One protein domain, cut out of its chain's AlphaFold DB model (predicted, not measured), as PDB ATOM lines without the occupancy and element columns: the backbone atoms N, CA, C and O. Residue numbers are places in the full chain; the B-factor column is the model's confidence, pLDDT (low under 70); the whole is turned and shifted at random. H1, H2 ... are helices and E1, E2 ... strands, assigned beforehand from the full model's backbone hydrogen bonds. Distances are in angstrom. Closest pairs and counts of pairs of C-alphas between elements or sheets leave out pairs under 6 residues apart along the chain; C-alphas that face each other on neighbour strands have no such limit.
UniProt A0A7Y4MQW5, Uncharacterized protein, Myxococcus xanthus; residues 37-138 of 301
ATOM      1  N   ASP A  37     -28.017  -1.976-133.728       85.69
ATOM      2  CA  ASP A  37     -29.413  -2.270-133.375       85.69
ATOM      3  C   ASP A  37     -29.598  -2.538-131.868       85.69
ATOM      4  O   ASP A  37     -30.723  -2.583-131.375       85.69
ATOM      5  N   GLU A  38     -28.494  -2.724-131.136       85.44
ATOM      6  CA  GLU A  38     -28.469  -2.905-129.679       85.44
ATOM      7  C   GLU A  38     -28.320  -1.581-128.918       85.44
ATOM      8  O   GLU A  38     -28.418  -1.569-127.692       85.44
ATOM      9  N   CYS A  39     -28.096  -0.476-129.632       86.31
ATOM     10  CA  CYS A  39     -27.917   0.852-129.059       86.31
ATOM     11  C   CYS A  39     -29.165   1.727-129.252       86.31
ATOM     12  O   CYS A  39     -30.047   1.425-130.061       86.31
ATOM     13  N   GLY A  40     -29.264   2.819-128.489       84.56
ATOM     14  CA  GLY A  40     -30.369   3.769-128.612       84.56
ATOM     15  C   GLY A  40     -30.428   4.462-129.981       84.56
ATOM     16  O   GLY A  40     -29.463   4.481-130.736       84.56
ATOM     17  N   GLU A  41     -31.556   5.111-130.294       79.19
ATOM     18  CA  GLU A  41     -31.809   5.734-131.614       79.19
ATOM     19  C   GLU A  41     -30.776   6.803-132.036       79.19
ATOM     20  O   GLU A  41     -30.693   7.153-133.211       79.19
ATOM     21  N   SER A  42     -30.007   7.355-131.090       83.12
ATOM     22  CA  SER A  42     -28.944   8.351-131.331       83.12
ATOM     23  C   SER A  42     -27.538   7.826-131.027       83.12
ATOM     24  O   SER A  42     -26.582   8.603-130.946       83.12
ATOM     25  N   GLU A  43     -27.404   6.516-130.858       87.69
ATOM     26  CA  GLU A  43     -26.168   5.840-130.494       87.69
ATOM     27  C   GLU A  43     -25.737   4.867-131.591       87.69
ATOM     28  O   GLU A  43     -26.538   4.362-132.376       87.69
ATOM     29  N   ILE A  44     -24.439   4.606-131.649       88.94
ATOM     30  CA  ILE A  44     -23.862   3.561-132.490       88.94
ATOM     31  C   ILE A  44     -23.014   2.638-131.631       88.94
ATOM     32  O   ILE A  44     -22.495   3.047-130.593       88.94
ATOM     33  N   CYS A  45     -22.825   1.405-132.088       88.31
ATOM     34  CA  CYS A  45     -21.900   0.503-131.436       88.31
ATOM     35  C   CYS A  45     -20.467   0.828-131.866       88.31
ATOM     36  O   CYS A  45     -20.143   0.791-133.058       88.31
ATOM     37  N   HIS A  46     -19.600   1.162-130.908       87.12
ATOM     38  CA  HIS A  46     -18.200   1.432-131.207       87.12
ATOM     39  C   HIS A  46     -17.521   0.143-131.719       87.12
ATOM     40  O   HIS A  46     -17.527  -0.864-131.012       87.12
ATOM     41  N   PRO A  47     -16.882   0.145-132.907       80.88
ATOM     42  CA  PRO A  47     -16.432  -1.080-133.573       80.88
ATOM     43  C   PRO A  47     -15.364  -1.855-132.792       80.88
ATOM     44  O   PRO A  47     -15.321  -3.078-132.883       80.88
ATOM     45  N   THR A  48     -14.515  -1.155-132.033       80.56
ATOM     46  CA  THR A  48     -13.436  -1.779-131.248       80.56
ATOM     47  C   THR A  48     -13.788  -1.925-129.765       80.56
ATOM     48  O   THR A  48     -13.722  -3.024-129.222       80.56
ATOM     49  N   ALA A  49     -14.208  -0.836-129.111       82.62
ATOM     50  CA  ALA A  49     -14.614  -0.846-127.706       82.62
ATOM     51  C   ALA A  49     -15.910  -1.627-127.405       82.62
ATOM     52  O   ALA A  49     -16.132  -1.963-126.248       82.62
ATOM     53  N   GLN A  50     -16.755  -1.926-128.405       86.25
ATOM     54  CA  GLN A  50     -18.013  -2.678-128.240       86.25
ATOM     55  C   GLN A  50     -18.951  -2.088-127.173       86.25
ATOM     56  O   GLN A  50     -19.631  -2.806-126.440       86.25
ATOM     57  N   VAL A  51     -18.985  -0.757-127.101       88.00
ATOM     58  CA  VAL A  51     -19.882   0.012-126.235       88.00
ATOM     59  C   VAL A  51     -20.734   0.962-127.067       88.00
ATOM     60  O   VAL A  51     -20.279   1.469-128.099       88.00
ATOM     61  N   CYS A  52     -21.968   1.198-126.631       88.56
ATOM     62  CA  CYS A  52     -22.848   2.176-127.258       88.56
ATOM     63  C   CYS A  52     -22.332   3.591-126.988       88.56
ATOM     64  O   CYS A  52     -22.099   3.978-125.843       88.56
ATOM     65  N   VAL A  53     -22.136   4.355-128.061       88.81
ATOM     66  CA  VAL A  53     -21.621   5.725-128.011       88.81
ATOM     67  C   VAL A  53     -22.566   6.667-128.733       88.81
ATOM     68  O   VAL A  53     -23.052   6.370-129.825       88.81
ATOM     69  N   GLN A  54     -22.817   7.820-128.123       89.19
ATOM     70  CA  GLN A  54     -23.732   8.806-128.675       89.19
ATOM     71  C   GLN A  54     -23.106   9.518-129.877       89.19
ATOM     72  O   GLN A  54     -21.954   9.955-129.832       89.19
ATOM     73  N   THR A  55     -23.880   9.654-130.948       89.44
ATOM     74  CA  THR A  55     -23.511  10.477-132.105       89.44
ATOM     75  C   THR A  55     -23.755  11.955-131.820       89.44
ATOM     76  O   THR A  55     -24.640  12.319-131.045       89.44
ATOM     77  N   CYS A  56     -22.969  12.833-132.436       89.38
ATOM     78  CA  CYS A  56     -23.045  14.266-132.164       89.38
ATOM     79  C   CYS A  56     -22.758  15.105-133.408       89.38
ATOM     80  O   CYS A  56     -22.034  14.691-134.311       89.38
ATOM     81  N   ASN A  57     -23.298  16.323-133.442       87.62
ATOM     82  CA  ASN A  57     -22.928  17.334-134.435       87.62
ATOM     83  C   ASN A  57     -22.015  18.405-133.823       87.62
ATOM     84  O   ASN A  57     -21.259  19.069-134.532       87.62
ATOM     85  N   SER A  58     -22.087  18.575-132.505       84.50
ATOM     86  CA  SER A  58     -21.315  19.530-131.721       84.50
ATOM     87  C   SER A  58     -21.171  19.060-130.270       84.50
ATOM     88  O   SER A  58     -21.914  18.198-129.807       84.50
ATOM     89  N   GLY A  59     -20.234  19.644-129.516       78.50
ATOM     90  CA  GLY A  59     -20.002  19.263-128.114       78.50
ATOM     91  C   GLY A  59     -21.188  19.516-127.170       78.50
ATOM     92  O   GLY A  59     -21.221  18.948-126.086       78.50
ATOM     93  N   SER A  60     -22.174  20.334-127.561       83.19
ATOM     94  CA  SER A  60     -23.402  20.535-126.775       83.19
ATOM     95  C   SER A  60     -24.387  19.374-126.869       83.19
ATOM     96  O   SER A  60     -25.270  19.278-126.023       83.19
ATOM     97  N   ASP A  61     -24.245  18.517-127.881       83.75
ATOM     98  CA  ASP A  61     -25.086  17.327-128.044       83.75
ATOM     99  C   ASP A  61     -24.644  16.200-127.103       83.75
ATOM    100  O   ASP A  61     -25.356  15.214-126.927       83.75
ATOM    101  N   CYS A  62     -23.462  16.348-126.506       83.50
ATOM    102  CA  CYS A  62     -22.834  15.314-125.721       83.50
ATOM    103  C   CYS A  62     -23.131  15.414-124.223       83.50
ATOM    104  O   CYS A  62     -23.254  16.517-123.675       83.50
ATOM    105  N   PRO A  63     -23.185  14.265-123.526       80.12
ATOM    106  CA  PRO A  63     -23.391  14.238-122.090       80.12
ATOM    107  C   PRO A  63     -22.198  14.852-121.351       80.12
ATOM    108  O   PRO A  63     -21.081  14.964-121.869       80.12
ATOM    109  N   SER A  64     -22.416  15.214-120.086       75.75
ATOM    110  CA  SER A  64     -21.364  15.732-119.202       75.75
ATOM    111  C   SER A  64     -20.175  14.777-119.064       75.75
ATOM    112  O   SER A  64     -19.065  15.243-118.804       75.75
ATOM    113  N   THR A  65     -20.402  13.481-119.288       70.31
ATOM    114  CA  THR A  65     -19.410  12.406-119.241       70.31
ATOM    115  C   THR A  65     -18.504  12.324-120.475       70.31
ATOM    116  O   THR A  65     -17.454  11.689-120.414       70.31
ATOM    117  N   ALA A  66     -18.849  12.997-121.582       76.69
ATOM    118  CA  ALA A  66     -18.116  12.919-122.847       76.69
ATOM    119  C   ALA A  66     -18.230  14.221-123.663       76.69
ATOM    120  O   ALA A  66     -18.864  14.258-124.705       76.69
ATOM    121  N   LYS A  67     -17.636  15.327-123.199       81.38
ATOM    122  CA  LYS A  67     -17.858  16.676-123.776       81.38
ATOM    123  C   LYS A  67     -17.293  16.911-125.185       81.38
ATOM    124  O   LYS A  67     -17.547  17.967-125.771       81.38
ATOM    125  N   THR A  68     -16.490  15.994-125.710       86.19
ATOM    126  CA  THR A  68     -15.787  16.190-126.980       86.19
ATOM    127  C   THR A  68     -16.579  15.550-128.108       86.19
ATOM    128  O   THR A  68     -16.732  14.342-128.128       86.19
ATOM    129  N   CYS A  69     -17.049  16.338-129.074       89.19
ATOM    130  CA  CYS A  69     -17.645  15.793-130.292       89.19
ATOM    131  C   CYS A  69     -16.587  15.704-131.393       89.19
ATOM    132  O   CYS A  69     -16.109  16.738-131.868       89.19
ATOM    133  N   ALA A  70     -16.211  14.488-131.779       88.94
ATOM    134  CA  ALA A  70     -15.132  14.247-132.729       88.94
ATOM    135  C   ALA A  70     -15.387  12.977-133.558       88.94
ATOM    136  O   ALA A  70     -16.143  12.105-133.124       88.94
ATOM    137  N   PRO A  71     -14.790  12.859-134.756       87.75
ATOM    138  CA  PRO A  71     -14.948  11.669-135.582       87.75
ATOM    139  C   PRO A  71     -14.405  10.431-134.866       87.75
ATOM    140  O   PRO A  71     -13.350  10.488-134.235       87.75
ATOM    141  N   LEU A  72     -15.107   9.305-135.027       82.56
ATOM    142  CA  LEU A  72     -14.713   7.977-134.546       82.56
ATOM    143  C   LEU A  72     -13.269   7.620-134.942       82.56
ATOM    144  O   LEU A  72     -12.553   6.980-134.182       82.56
ATOM    145  N   GLY A  73     -12.838   8.049-136.133       76.25
ATOM    146  CA  GLY A  73     -11.517   7.735-136.667       76.25
ATOM    147  C   GLY A  73     -11.403   6.294-137.180       76.25
ATOM    148  O   GLY A  73     -12.385   5.557-137.287       76.25
ATOM    149  N   GLY A  74     -10.188   5.895-137.562       68.19
ATOM    150  CA  GLY A  74      -9.898   4.559-138.100       68.19
ATOM    151  C   GLY A  74     -10.251   4.367-139.584       68.19
ATOM    152  O   GLY A  74     -10.363   5.323-140.348       68.19
ATOM    153  N   THR A  75     -10.381   3.105-140.013       56.91
ATOM    154  CA  THR A  75     -10.569   2.694-141.426       56.91
ATOM    155  C   THR A  75     -11.955   2.106-141.730       56.91
ATOM    156  O   THR A  75     -12.196   1.619-142.835       56.91
ATOM    157  N   GLY A  76     -12.875   2.131-140.761       65.50
ATOM    158  CA  GLY A  76     -14.207   1.535-140.879       65.50
ATOM    159  C   GLY A  76     -15.232   2.393-141.641       65.50
ATOM    160  O   GLY A  76     -14.999   3.575-141.893       65.50
ATOM    161  N   PRO A  77     -16.419   1.833-141.950       66.75
ATOM    162  CA  PRO A  77     -17.490   2.539-142.667       66.75
ATOM    163  C   PRO A  77     -18.022   3.778-141.927       66.75
ATOM    164  O   PRO A  77     -18.597   4.660-142.556       66.75
ATOM    165  N   ASN A  78     -17.787   3.865-140.613       76.12
ATOM    166  CA  ASN A  78     -18.213   4.967-139.748       76.12
ATOM    167  C   ASN A  78     -17.051   5.880-139.321       76.12
ATOM    168  O   ASN A  78     -17.215   6.664-138.393       76.12
ATOM    169  N   ALA A  79     -15.875   5.797-139.957       74.94
ATOM    170  CA  ALA A  79     -14.687   6.548-139.529       74.94
ATOM    171  C   ALA A  79     -14.894   8.075-139.495       74.94
ATOM    172  O   ALA A  79     -14.251   8.780-138.719       74.94
ATOM    173  N   THR A  80     -15.809   8.590-140.322       80.75
ATOM    174  CA  THR A  80     -16.177  10.013-140.375       80.75
ATOM    175  C   THR A  80     -17.373  10.373-139.494       80.75
ATOM    176  O   THR A  80     -17.764  11.537-139.457       80.75
ATOM    177  N   THR A  81     -17.999   9.400-138.830       87.19
ATOM    178  CA  THR A  81     -19.143   9.641-137.950       87.19
ATOM    179  C   THR A  81     -18.649  10.261-136.653       87.19
ATOM    180  O   THR A  81     -17.782   9.699-135.987       87.19
ATOM    181  N   ASN A  82     -19.198  11.419-136.300       90.19
ATOM    182  CA  ASN A  82     -18.860  12.102-135.060       90.19
ATOM    183  C   ASN A  82     -19.564  11.445-133.873       90.19
ATOM    184  O   ASN A  82     -20.782  11.246-133.893       90.19
ATOM    185  N   ILE A  83     -18.784  11.148-132.842       90.75
ATOM    186  CA  ILE A  83     -19.234  10.567-131.584       90.75
ATOM    187  C   ILE A  83     -18.787  11.430-130.405       90.75
ATOM    188  O   ILE A  83     -17.821  12.193-130.490       90.75
ATOM    189  N   CYS A  84     -19.502  11.296-129.294       89.56
ATOM    190  CA  CYS A  84     -19.116  11.886-128.025       89.56
ATOM    191  C   CYS A  84     -17.970  11.087-127.404       89.56
ATOM    192  O   CYS A  84     -18.127   9.919-127.049       89.56
ATOM    193  N   GLN A  85     -16.821  11.736-127.275       89.50
ATOM    194  CA  GLN A  85     -15.584  11.197-126.736       89.50
ATOM    195  C   GLN A  85     -15.328  11.732-125.327       89.50
ATOM    196  O   GLN A  85     -15.576  12.905-125.010       89.50
ATOM    197  N   CYS A  86     -14.806  10.858-124.475       88.00
ATOM    198  CA  CYS A  86     -14.257  11.247-123.188       88.00
ATOM    199  C   CYS A  86     -12.836  11.794-123.367       88.00
ATOM    200  O   CYS A  86     -12.186  11.587-124.387       88.00
ATOM    201  N   SER A  87     -12.350  12.522-122.363       85.44
ATOM    202  CA  SER A  87     -10.955  12.984-122.317       85.44
ATOM    203  C   SER A  87     -10.266  12.713-120.984       85.44
ATOM    204  O   SER A  87      -9.062  12.914-120.867       85.44
ATOM    205  N   THR A  88     -11.023  12.301-119.964       85.94
ATOM    206  CA  THR A  88     -10.504  11.965-118.636       85.94
ATOM    207  C   THR A  88     -11.408  10.930-117.973       85.94
ATOM    208  O   THR A  88     -12.624  10.944-118.183       85.94
ATOM    209  N   ASP A  89     -10.833  10.104-117.102       85.88
ATOM    210  CA  ASP A  89     -11.582   9.140-116.283       85.88
ATOM    211  C   ASP A  89     -12.591   9.841-115.367       85.88
ATOM    212  O   ASP A  89     -13.692   9.346-115.136       85.88
ATOM    213  N   VAL A  90     -12.255  11.047-114.894       84.62
ATOM    214  CA  VAL A  90     -13.143  11.875-114.063       84.62
ATOM    215  C   VAL A  90     -14.445  12.189-114.798       84.62
ATOM    216  O   VAL A  90     -15.512  12.157-114.191       84.62
ATOM    217  N   LEU A  91     -14.389  12.463-116.107       82.75
ATOM    218  CA  LEU A  91     -15.598  12.691-116.899       82.75
ATOM    219  C   LEU A  91     -16.428  11.412-117.007       82.75
ATOM    220  O   LEU A  91     -17.627  11.458-116.743       82.75
ATOM    221  N   CYS A  92     -15.798  10.273-117.297       85.69
ATOM    222  CA  CYS A  92     -16.501   8.992-117.377       85.69
ATOM    223  C   CYS A  92     -17.216   8.622-116.079       85.69
ATOM    224  O   CYS A  92     -18.300   8.053-116.110       85.69
ATOM    225  N   ASN A  93     -16.652   9.013-114.941       83.94
ATOM    226  CA  ASN A  93     -17.225   8.735-113.636       83.94
ATOM    227  C   ASN A  93     -18.255   9.770-113.154       83.94
ATOM    228  O   ASN A  93     -18.692   9.677-112.015       83.94
ATOM    229  N   GLY A  94     -18.693  10.724-113.982       75.06
ATOM    230  CA  GLY A  94     -19.734  11.694-113.606       75.06
ATOM    231  C   GLY A  94     -19.212  13.009-113.013       75.06
ATOM    232  O   GLY A  94     -19.996  13.799-112.490       75.06
ATOM    233  N   GLY A  95     -17.913  13.289-113.133       70.44
ATOM    234  CA  GLY A  95     -17.288  14.533-112.681       70.44
ATOM    235  C   GLY A  95     -16.658  14.444-111.289       70.44
ATOM    236  O   GLY A  95     -16.582  13.382-110.684       70.44
ATOM    237  N   THR A  96     -16.180  15.584-110.777       66.56
ATOM    238  CA  THR A  96     -15.434  15.673-109.503       66.56
ATOM    239  C   THR A  96     -16.259  15.360-108.259       66.56
ATOM    240  O   THR A  96     -15.683  15.147-107.198       66.56
ATOM    241  N   ASP A  97     -17.584  15.352-108.393       66.50
ATOM    242  CA  ASP A  97     -18.528  15.229-107.279       66.50
ATOM    243  C   ASP A  97     -19.141  13.818-107.195       66.50
ATOM    244  O   ASP A  97     -20.060  13.581-106.412       66.50
ATOM    245  N   SER A  98     -18.659  12.887-108.025       66.44
ATOM    246  CA  SER A  98     -19.145  11.513-108.101       66.44
ATOM    247  C   SER A  98     -18.181  10.539-107.423       66.44
ATOM    248  O   SER A  98     -16.967  10.632-107.580       66.44
ATOM    249  N   GLU A  99     -18.737   9.567-106.698       65.38
ATOM    250  CA  GLU A  99     -17.994   8.494-106.015       65.38
ATOM    251  C   GLU A  99     -17.718   7.287-106.939       65.38
ATOM    252  O   GLU A  99     -17.125   6.290-106.519       65.38
ATOM    253  N   SER A 100     -18.162   7.339-108.202       71.56
ATOM    254  CA  SER A 100     -17.863   6.288-109.177       71.56
ATOM    255  C   SER A 100     -16.373   6.291-109.522       71.56
ATOM    256  O   SER A 100     -15.781   7.335-109.772       71.56
ATOM    257  N   THR A 101     -15.755   5.113-109.554       73.88
ATOM    258  CA  THR A 101     -14.347   4.930-109.966       73.88
ATOM    259  C   THR A 101     -14.159   3.737-110.903       73.88
ATOM    260  O   THR A 101     -13.036   3.368-111.226       73.88
ATOM    261  N   GLY A 102     -15.257   3.108-111.334       81.69
ATOM    262  CA  GLY A 102     -15.221   1.866-112.110       81.69
ATOM    263  C   GLY A 102     -14.982   2.055-113.607       81.69
ATOM    264  O   GLY A 102     -14.795   1.064-114.309       81.69
ATOM    265  N   LEU A 103     -15.008   3.296-114.099       87.81
ATOM    266  CA  LEU A 103     -14.833   3.600-115.516       87.81
ATOM    267  C   LEU A 103     -13.514   4.311-115.786       87.81
ATOM    268  O   LEU A 103     -13.105   5.189-115.028       87.81
ATOM    269  N   VAL A 104     -12.916   3.988-116.924       90.00
ATOM    270  CA  VAL A 104     -11.778   4.708-117.491       90.00
ATOM    271  C   VAL A 104     -12.148   5.247-118.864       90.00
ATOM    272  O   VAL A 104     -12.987   4.684-119.574       90.00
ATOM    273  N   CYS A 105     -11.538   6.359-119.240       90.12
ATOM    274  CA  CYS A 105     -11.555   6.823-120.610       90.12
ATOM    275  C   CYS A 105     -10.510   6.021-121.390       90.12
ATOM    276  O   CYS A 105      -9.317   6.176-121.134       90.12
ATOM    277  N   SER A 106     -10.951   5.146-122.300       88.06
ATOM    278  CA  SER A 106     -10.050   4.322-123.116       88.06
ATOM    279  C   SER A 106      -9.077   5.216-123.878       88.06
ATOM    280  O   SER A 106      -9.508   6.046-124.677       88.06
ATOM    281  N   GLU A 107      -7.774   5.030-123.676       86.50
ATOM    282  CA  GLU A 107      -6.756   5.804-124.400       86.50
ATOM    283  C   GLU A 107      -6.756   5.494-125.906       86.50
ATOM    284  O   GLU A 107      -6.429   6.355-126.723       86.50
ATOM    285  N   LEU A 108      -7.163   4.278-126.284       84.31
ATOM    286  CA  LEU A 108      -7.212   3.835-127.680       84.31
ATOM    287  C   LEU A 108      -8.467   4.321-128.408       84.31
ATOM    288  O   LEU A 108      -8.401   4.699-129.575       84.31
ATOM    289  N   ASP A 109      -9.614   4.285-127.731       85.94
ATOM    290  CA  ASP A 109     -10.921   4.502-128.362       85.94
ATOM    291  C   ASP A 109     -11.569   5.840-127.968       85.94
ATOM    292  O   ASP A 109     -12.562   6.240-128.568       85.94
ATOM    293  N   ASN A 110     -11.021   6.551-126.977       88.50
ATOM    294  CA  ASN A 110     -11.547   7.807-126.421       88.50
ATOM    295  C   ASN A 110     -13.020   7.722-125.985       88.50
ATOM    296  O   ASN A 110     -13.783   8.684-126.100       88.50
ATOM    297  N   VAL A 111     -13.434   6.564-125.473       88.31
ATOM    298  CA  VAL A 111     -14.789   6.316-124.964       88.31
ATOM    299  C   VAL A 111     -14.721   5.713-123.569       88.31
ATOM    300  O   VAL A 111     -13.734   5.072-123.203       88.31
ATOM    301  N   CYS A 112     -15.761   5.944-122.774       88.62
ATOM    302  CA  CYS A 112     -15.828   5.410-121.422       88.62
ATOM    303  C   CYS A 112     -16.033   3.897-121.470       88.62
ATOM    304  O   CYS A 112     -16.985   3.419-122.084       88.62
ATOM    305  N   VAL A 113     -15.151   3.160-120.806       87.88
ATOM    306  CA  VAL A 113     -15.193   1.699-120.688       87.88
ATOM    307  C   VAL A 113     -15.005   1.298-119.231       87.88
ATOM    308  O   VAL A 113     -14.527   2.084-118.413       87.88
ATOM    309  N   THR A 114     -15.404   0.074-118.889       89.00
ATOM    310  CA  THR A 114     -15.138  -0.469-117.549       89.00
ATOM    311  C   THR A 114     -13.640  -0.704-117.388       89.00
ATOM    312  O   THR A 114     -13.005  -1.232-118.299       89.00
ATOM    313  N   ALA A 115     -13.082  -0.311-116.240       88.56
ATOM    314  CA  ALA A 115     -11.689  -0.575-115.908       88.56
ATOM    315  C   ALA A 115     -11.427  -2.087-115.907       88.56
ATOM    316  O   ALA A 115     -12.117  -2.839-115.215       88.56
ATOM    317  N   CYS A 116     -10.432  -2.530-116.670       87.81
ATOM    318  CA  CYS A 116     -10.107  -3.943-116.760       87.81
ATOM    319  C   CYS A 116      -9.347  -4.422-115.509       87.81
ATOM    320  O   CYS A 116      -8.534  -3.704-114.920       87.81
ATOM    321  N   THR A 117      -9.565  -5.677-115.127       88.19
ATOM    322  CA  THR A 117      -8.816  -6.383-114.076       88.19
ATOM    323  C   THR A 117      -8.052  -7.595-114.606       88.19
ATOM    324  O   THR A 117      -7.208  -8.163-113.909       88.19
ATOM    325  N   SER A 118      -8.321  -7.993-115.852       83.50
ATOM    326  CA  SER A 118      -7.644  -9.092-116.534       83.50
ATOM    327  C   SER A 118      -7.730  -8.949-118.055       83.50
ATOM    328  O   SER A 118      -8.614  -8.277-118.579       83.50
ATOM    329  N   ASN A 119      -6.844  -9.633-118.789       79.81
ATOM    330  CA  ASN A 119      -6.840  -9.601-120.260       79.81
ATOM    331  C   ASN A 119      -8.151 -10.101-120.883       79.81
ATOM    332  O   ASN A 119      -8.474  -9.718-121.998       79.81
ATOM    333  N   ALA A 120      -8.909 -10.947-120.177       80.94
ATOM    334  CA  ALA A 120     -10.175 -11.483-120.675       80.94
ATOM    335  C   ALA A 120     -11.277 -10.415-120.811       80.94
ATOM    336  O   ALA A 120     -12.287 -10.668-121.462       80.94
ATOM    337  N   GLU A 121     -11.092  -9.250-120.189       83.12
ATOM    338  CA  GLU A 121     -12.033  -8.127-120.222       83.12
ATOM    339  C   GLU A 121     -11.720  -7.132-121.347       83.12
ATOM    340  O   GLU A 121     -12.525  -6.249-121.630       83.12
ATOM    341  N   CYS A 122     -10.572  -7.284-122.012       83.69
ATOM    342  CA  CYS A 122     -10.197  -6.461-123.147       83.69
ATOM    343  C   CYS A 122     -10.666  -7.099-124.459       83.69
ATOM    344  O   CYS A 122     -10.481  -8.293-124.695       83.69
ATOM    345  N   THR A 123     -11.283  -6.298-125.327       77.81
ATOM    346  CA  THR A 123     -11.753  -6.749-126.641       77.81
ATOM    347  C   THR A 123     -10.594  -6.867-127.637       77.81
ATOM    348  O   THR A 123      -9.672  -6.051-127.648       77.81
ATOM    349  N   GLY A 124     -10.650  -7.874-128.513       73.81
ATOM    350  CA  GLY A 124      -9.618  -8.116-129.530       73.81
ATOM    351  C   GLY A 124      -8.287  -8.604-128.949       73.81
ATOM    352  O   GLY A 124      -8.253  -9.260-127.912       73.81
ATOM    353  N   ASP A 125      -7.185  -8.280-129.624       69.62
ATOM    354  CA  ASP A 125      -5.825  -8.649-129.209       69.62
ATOM    355  C   ASP A 125      -5.256  -7.652-128.184       69.62
ATOM    356  O   ASP A 125      -4.111  -7.239-128.302       69.62
ATOM    357  N   ARG A 126      -6.057  -7.189-127.219       83.12
ATOM    358  CA  ARG A 126      -5.666  -6.171-126.226       83.12
ATOM    359  C   ARG A 126      -5.265  -6.798-124.891       83.12
ATOM    360  O   ARG A 126      -5.717  -7.884-124.538       83.12
ATOM    361  N   THR A 127      -4.400  -6.118-124.143       83.62
ATOM    362  CA  THR A 127      -3.908  -6.569-122.827       83.62
ATOM    363  C   THR A 127      -4.333  -5.588-121.744       83.62
ATOM    364  O   THR A 127      -4.359  -4.383-121.971       83.62
ATOM    365  N   CYS A 128      -4.678  -6.104-120.565       85.12
ATOM    366  CA  CYS A 128      -5.100  -5.272-119.452       85.12
ATOM    367  C   CYS A 128      -3.899  -4.799-118.630       85.12
ATOM    368  O   CYS A 128      -3.198  -5.609-118.016       85.12
ATOM    369  N   ASN A 129      -3.714  -3.486-118.534       84.12
ATOM    370  CA  ASN A 129      -2.853  -2.892-117.528       84.12
ATOM    371  C   ASN A 129      -3.622  -2.795-116.208       84.12
ATOM    372  O   ASN A 129      -4.340  -1.835-115.950       84.12
ATOM    373  N   THR A 130      -3.446  -3.783-115.330       82.75
ATOM    374  CA  THR A 130      -4.170  -3.852-114.048       82.75
ATOM    375  C   THR A 130      -3.828  -2.718-113.076       82.75
ATOM    376  O   THR A 130      -4.471  -2.597-112.038       82.75
ATOM    377  N   THR A 131      -2.791  -1.919-113.356       80.12
ATOM    378  CA  THR A 131      -2.431  -0.756-112.530       80.12
ATOM    379  C   THR A 131      -3.305   0.447-112.867       80.12
ATOM    380  O   THR A 131      -3.710   1.176-111.965       80.12
ATOM    381  N   THR A 132      -3.580   0.659-114.153       83.75
ATOM    382  CA  THR A 132      -4.373   1.793-114.654       83.75
ATOM    383  C   THR A 132      -5.821   1.412-114.960       83.75
ATOM    384  O   THR A 132      -6.669   2.291-115.049       83.75
ATOM    385  N   GLY A 133      -6.116   0.120-115.117       86.31
ATOM    386  CA  GLY A 133      -7.404  -0.382-115.594       86.31
ATOM    387  C   GLY A 133      -7.610  -0.211-117.103       86.31
ATOM    388  O   GLY A 133      -8.733  -0.375-117.576       86.31
ATOM    389  N   GLN A 134      -6.559   0.135-117.857       88.44
ATOM    390  CA  GLN A 134      -6.629   0.395-119.297       88.44
ATOM    391  C   GLN A 134      -6.402  -0.880-120.115       88.44
ATOM    392  O   GLN A 134      -5.515  -1.682-119.819       88.44
ATOM    393  N   CYS A 135      -7.179  -1.036-121.187       85.81
ATOM    394  CA  CYS A 135      -6.905  -2.023-122.225       85.81
ATOM    395  C   CYS A 135      -5.977  -1.406-123.271       85.81
ATOM    396  O   CYS A 135      -6.394  -0.558-124.057       85.81
ATOM    397  N   GLU A 136      -4.730  -1.854-123.282       84.44
ATOM    398  CA  GLU A 136      -3.680  -1.388-124.184       84.44
ATOM    399  C   GLU A 136      -3.602  -2.305-125.418       84.44
ATOM    400  O   GLU A 136      -4.103  -3.438-125.395       84.44
ATOM    401  N   GLU A 137      -3.001  -1.828-126.516       76.38
ATOM    402  CA  GLU A 137      -2.703  -2.699-127.660       76.38
ATOM    403  C   GLU A 137      -1.896  -3.887-127.145       76.38
ATOM    404  O   GLU A 137      -0.894  -3.713-126.449       76.38
ATOM    405  N   GLY A 138      -2.390  -5.101-127.384       60.62
ATOM    406  CA  GLY A 138      -1.820  -6.248-126.711       60.62
ATOM    407  C   GLY A 138      -0.415  -6.514-127.194       60.62
ATOM    408  O   GLY A 138      -0.063  -6.322-128.362       60.62
TER     409      GLY A 138
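What this domain is: This is residues 37 to 138 of the 301 residues of an uncharacterized protein of Myxococcus xanthus (UniProt A0A7Y4MQW5). Little regular structure is here: four small two-stranded hairpins, joined by loops, with E1-E2 near E3-E4 in one part, and E5-E6, with short H1 beside it, leading to E7-E8 at the far end. The 102 printed residues have E1 E2 E3 E4 H1 E5 E6 E7 E8, mostly strand and antiparallel, with under half in named elements. The whole is compact, radius of gyration of the C-alphas 13.3 A, spanning 35 by 35 by 21 A.

How they stand to each other: Start at hairpin E1, residues 43 to 45, and E2, 52 to 54: N 44 and O 53 are 2.9 A apart, within hydrogen-bond range. In hairpin E3, 68 to 71, and E4, 82 to 85, N 83 and O 70 are 2.8 A apart; the closest C-alphas of E2 and E4, Gln 54 and Cys 84, are 5.6 A apart. H1, 89 to 92, is too short for an O i to N i+4 pair; its one O i to N i+3 pair is within range. In hairpin E5, 103 to 105, and E6, 112 to 114, N 104 and O 113 are 2.9 A apart; Asp 89 and Val 104 are the closest C-alphas of H1 and E5, 4.6 A. In hairpin E7, 126 to 129, and E8, 134 to 137, N 127 and O 136 are 3.0 A apart.

Where its parts are: Find C-alpha 43 at (-26.168, 5.840, -130.494), where E1 begins; E8, 9.7 A long, ends at C-alpha 137, (-2.703, -2.699, -127.660).

The domain as a whole: The printed part has no cut; links E2 to E3 and E6 to E7 are long. The pLDDT is under 70 at residues 74 to 77, 96 to 99, 125 and 138.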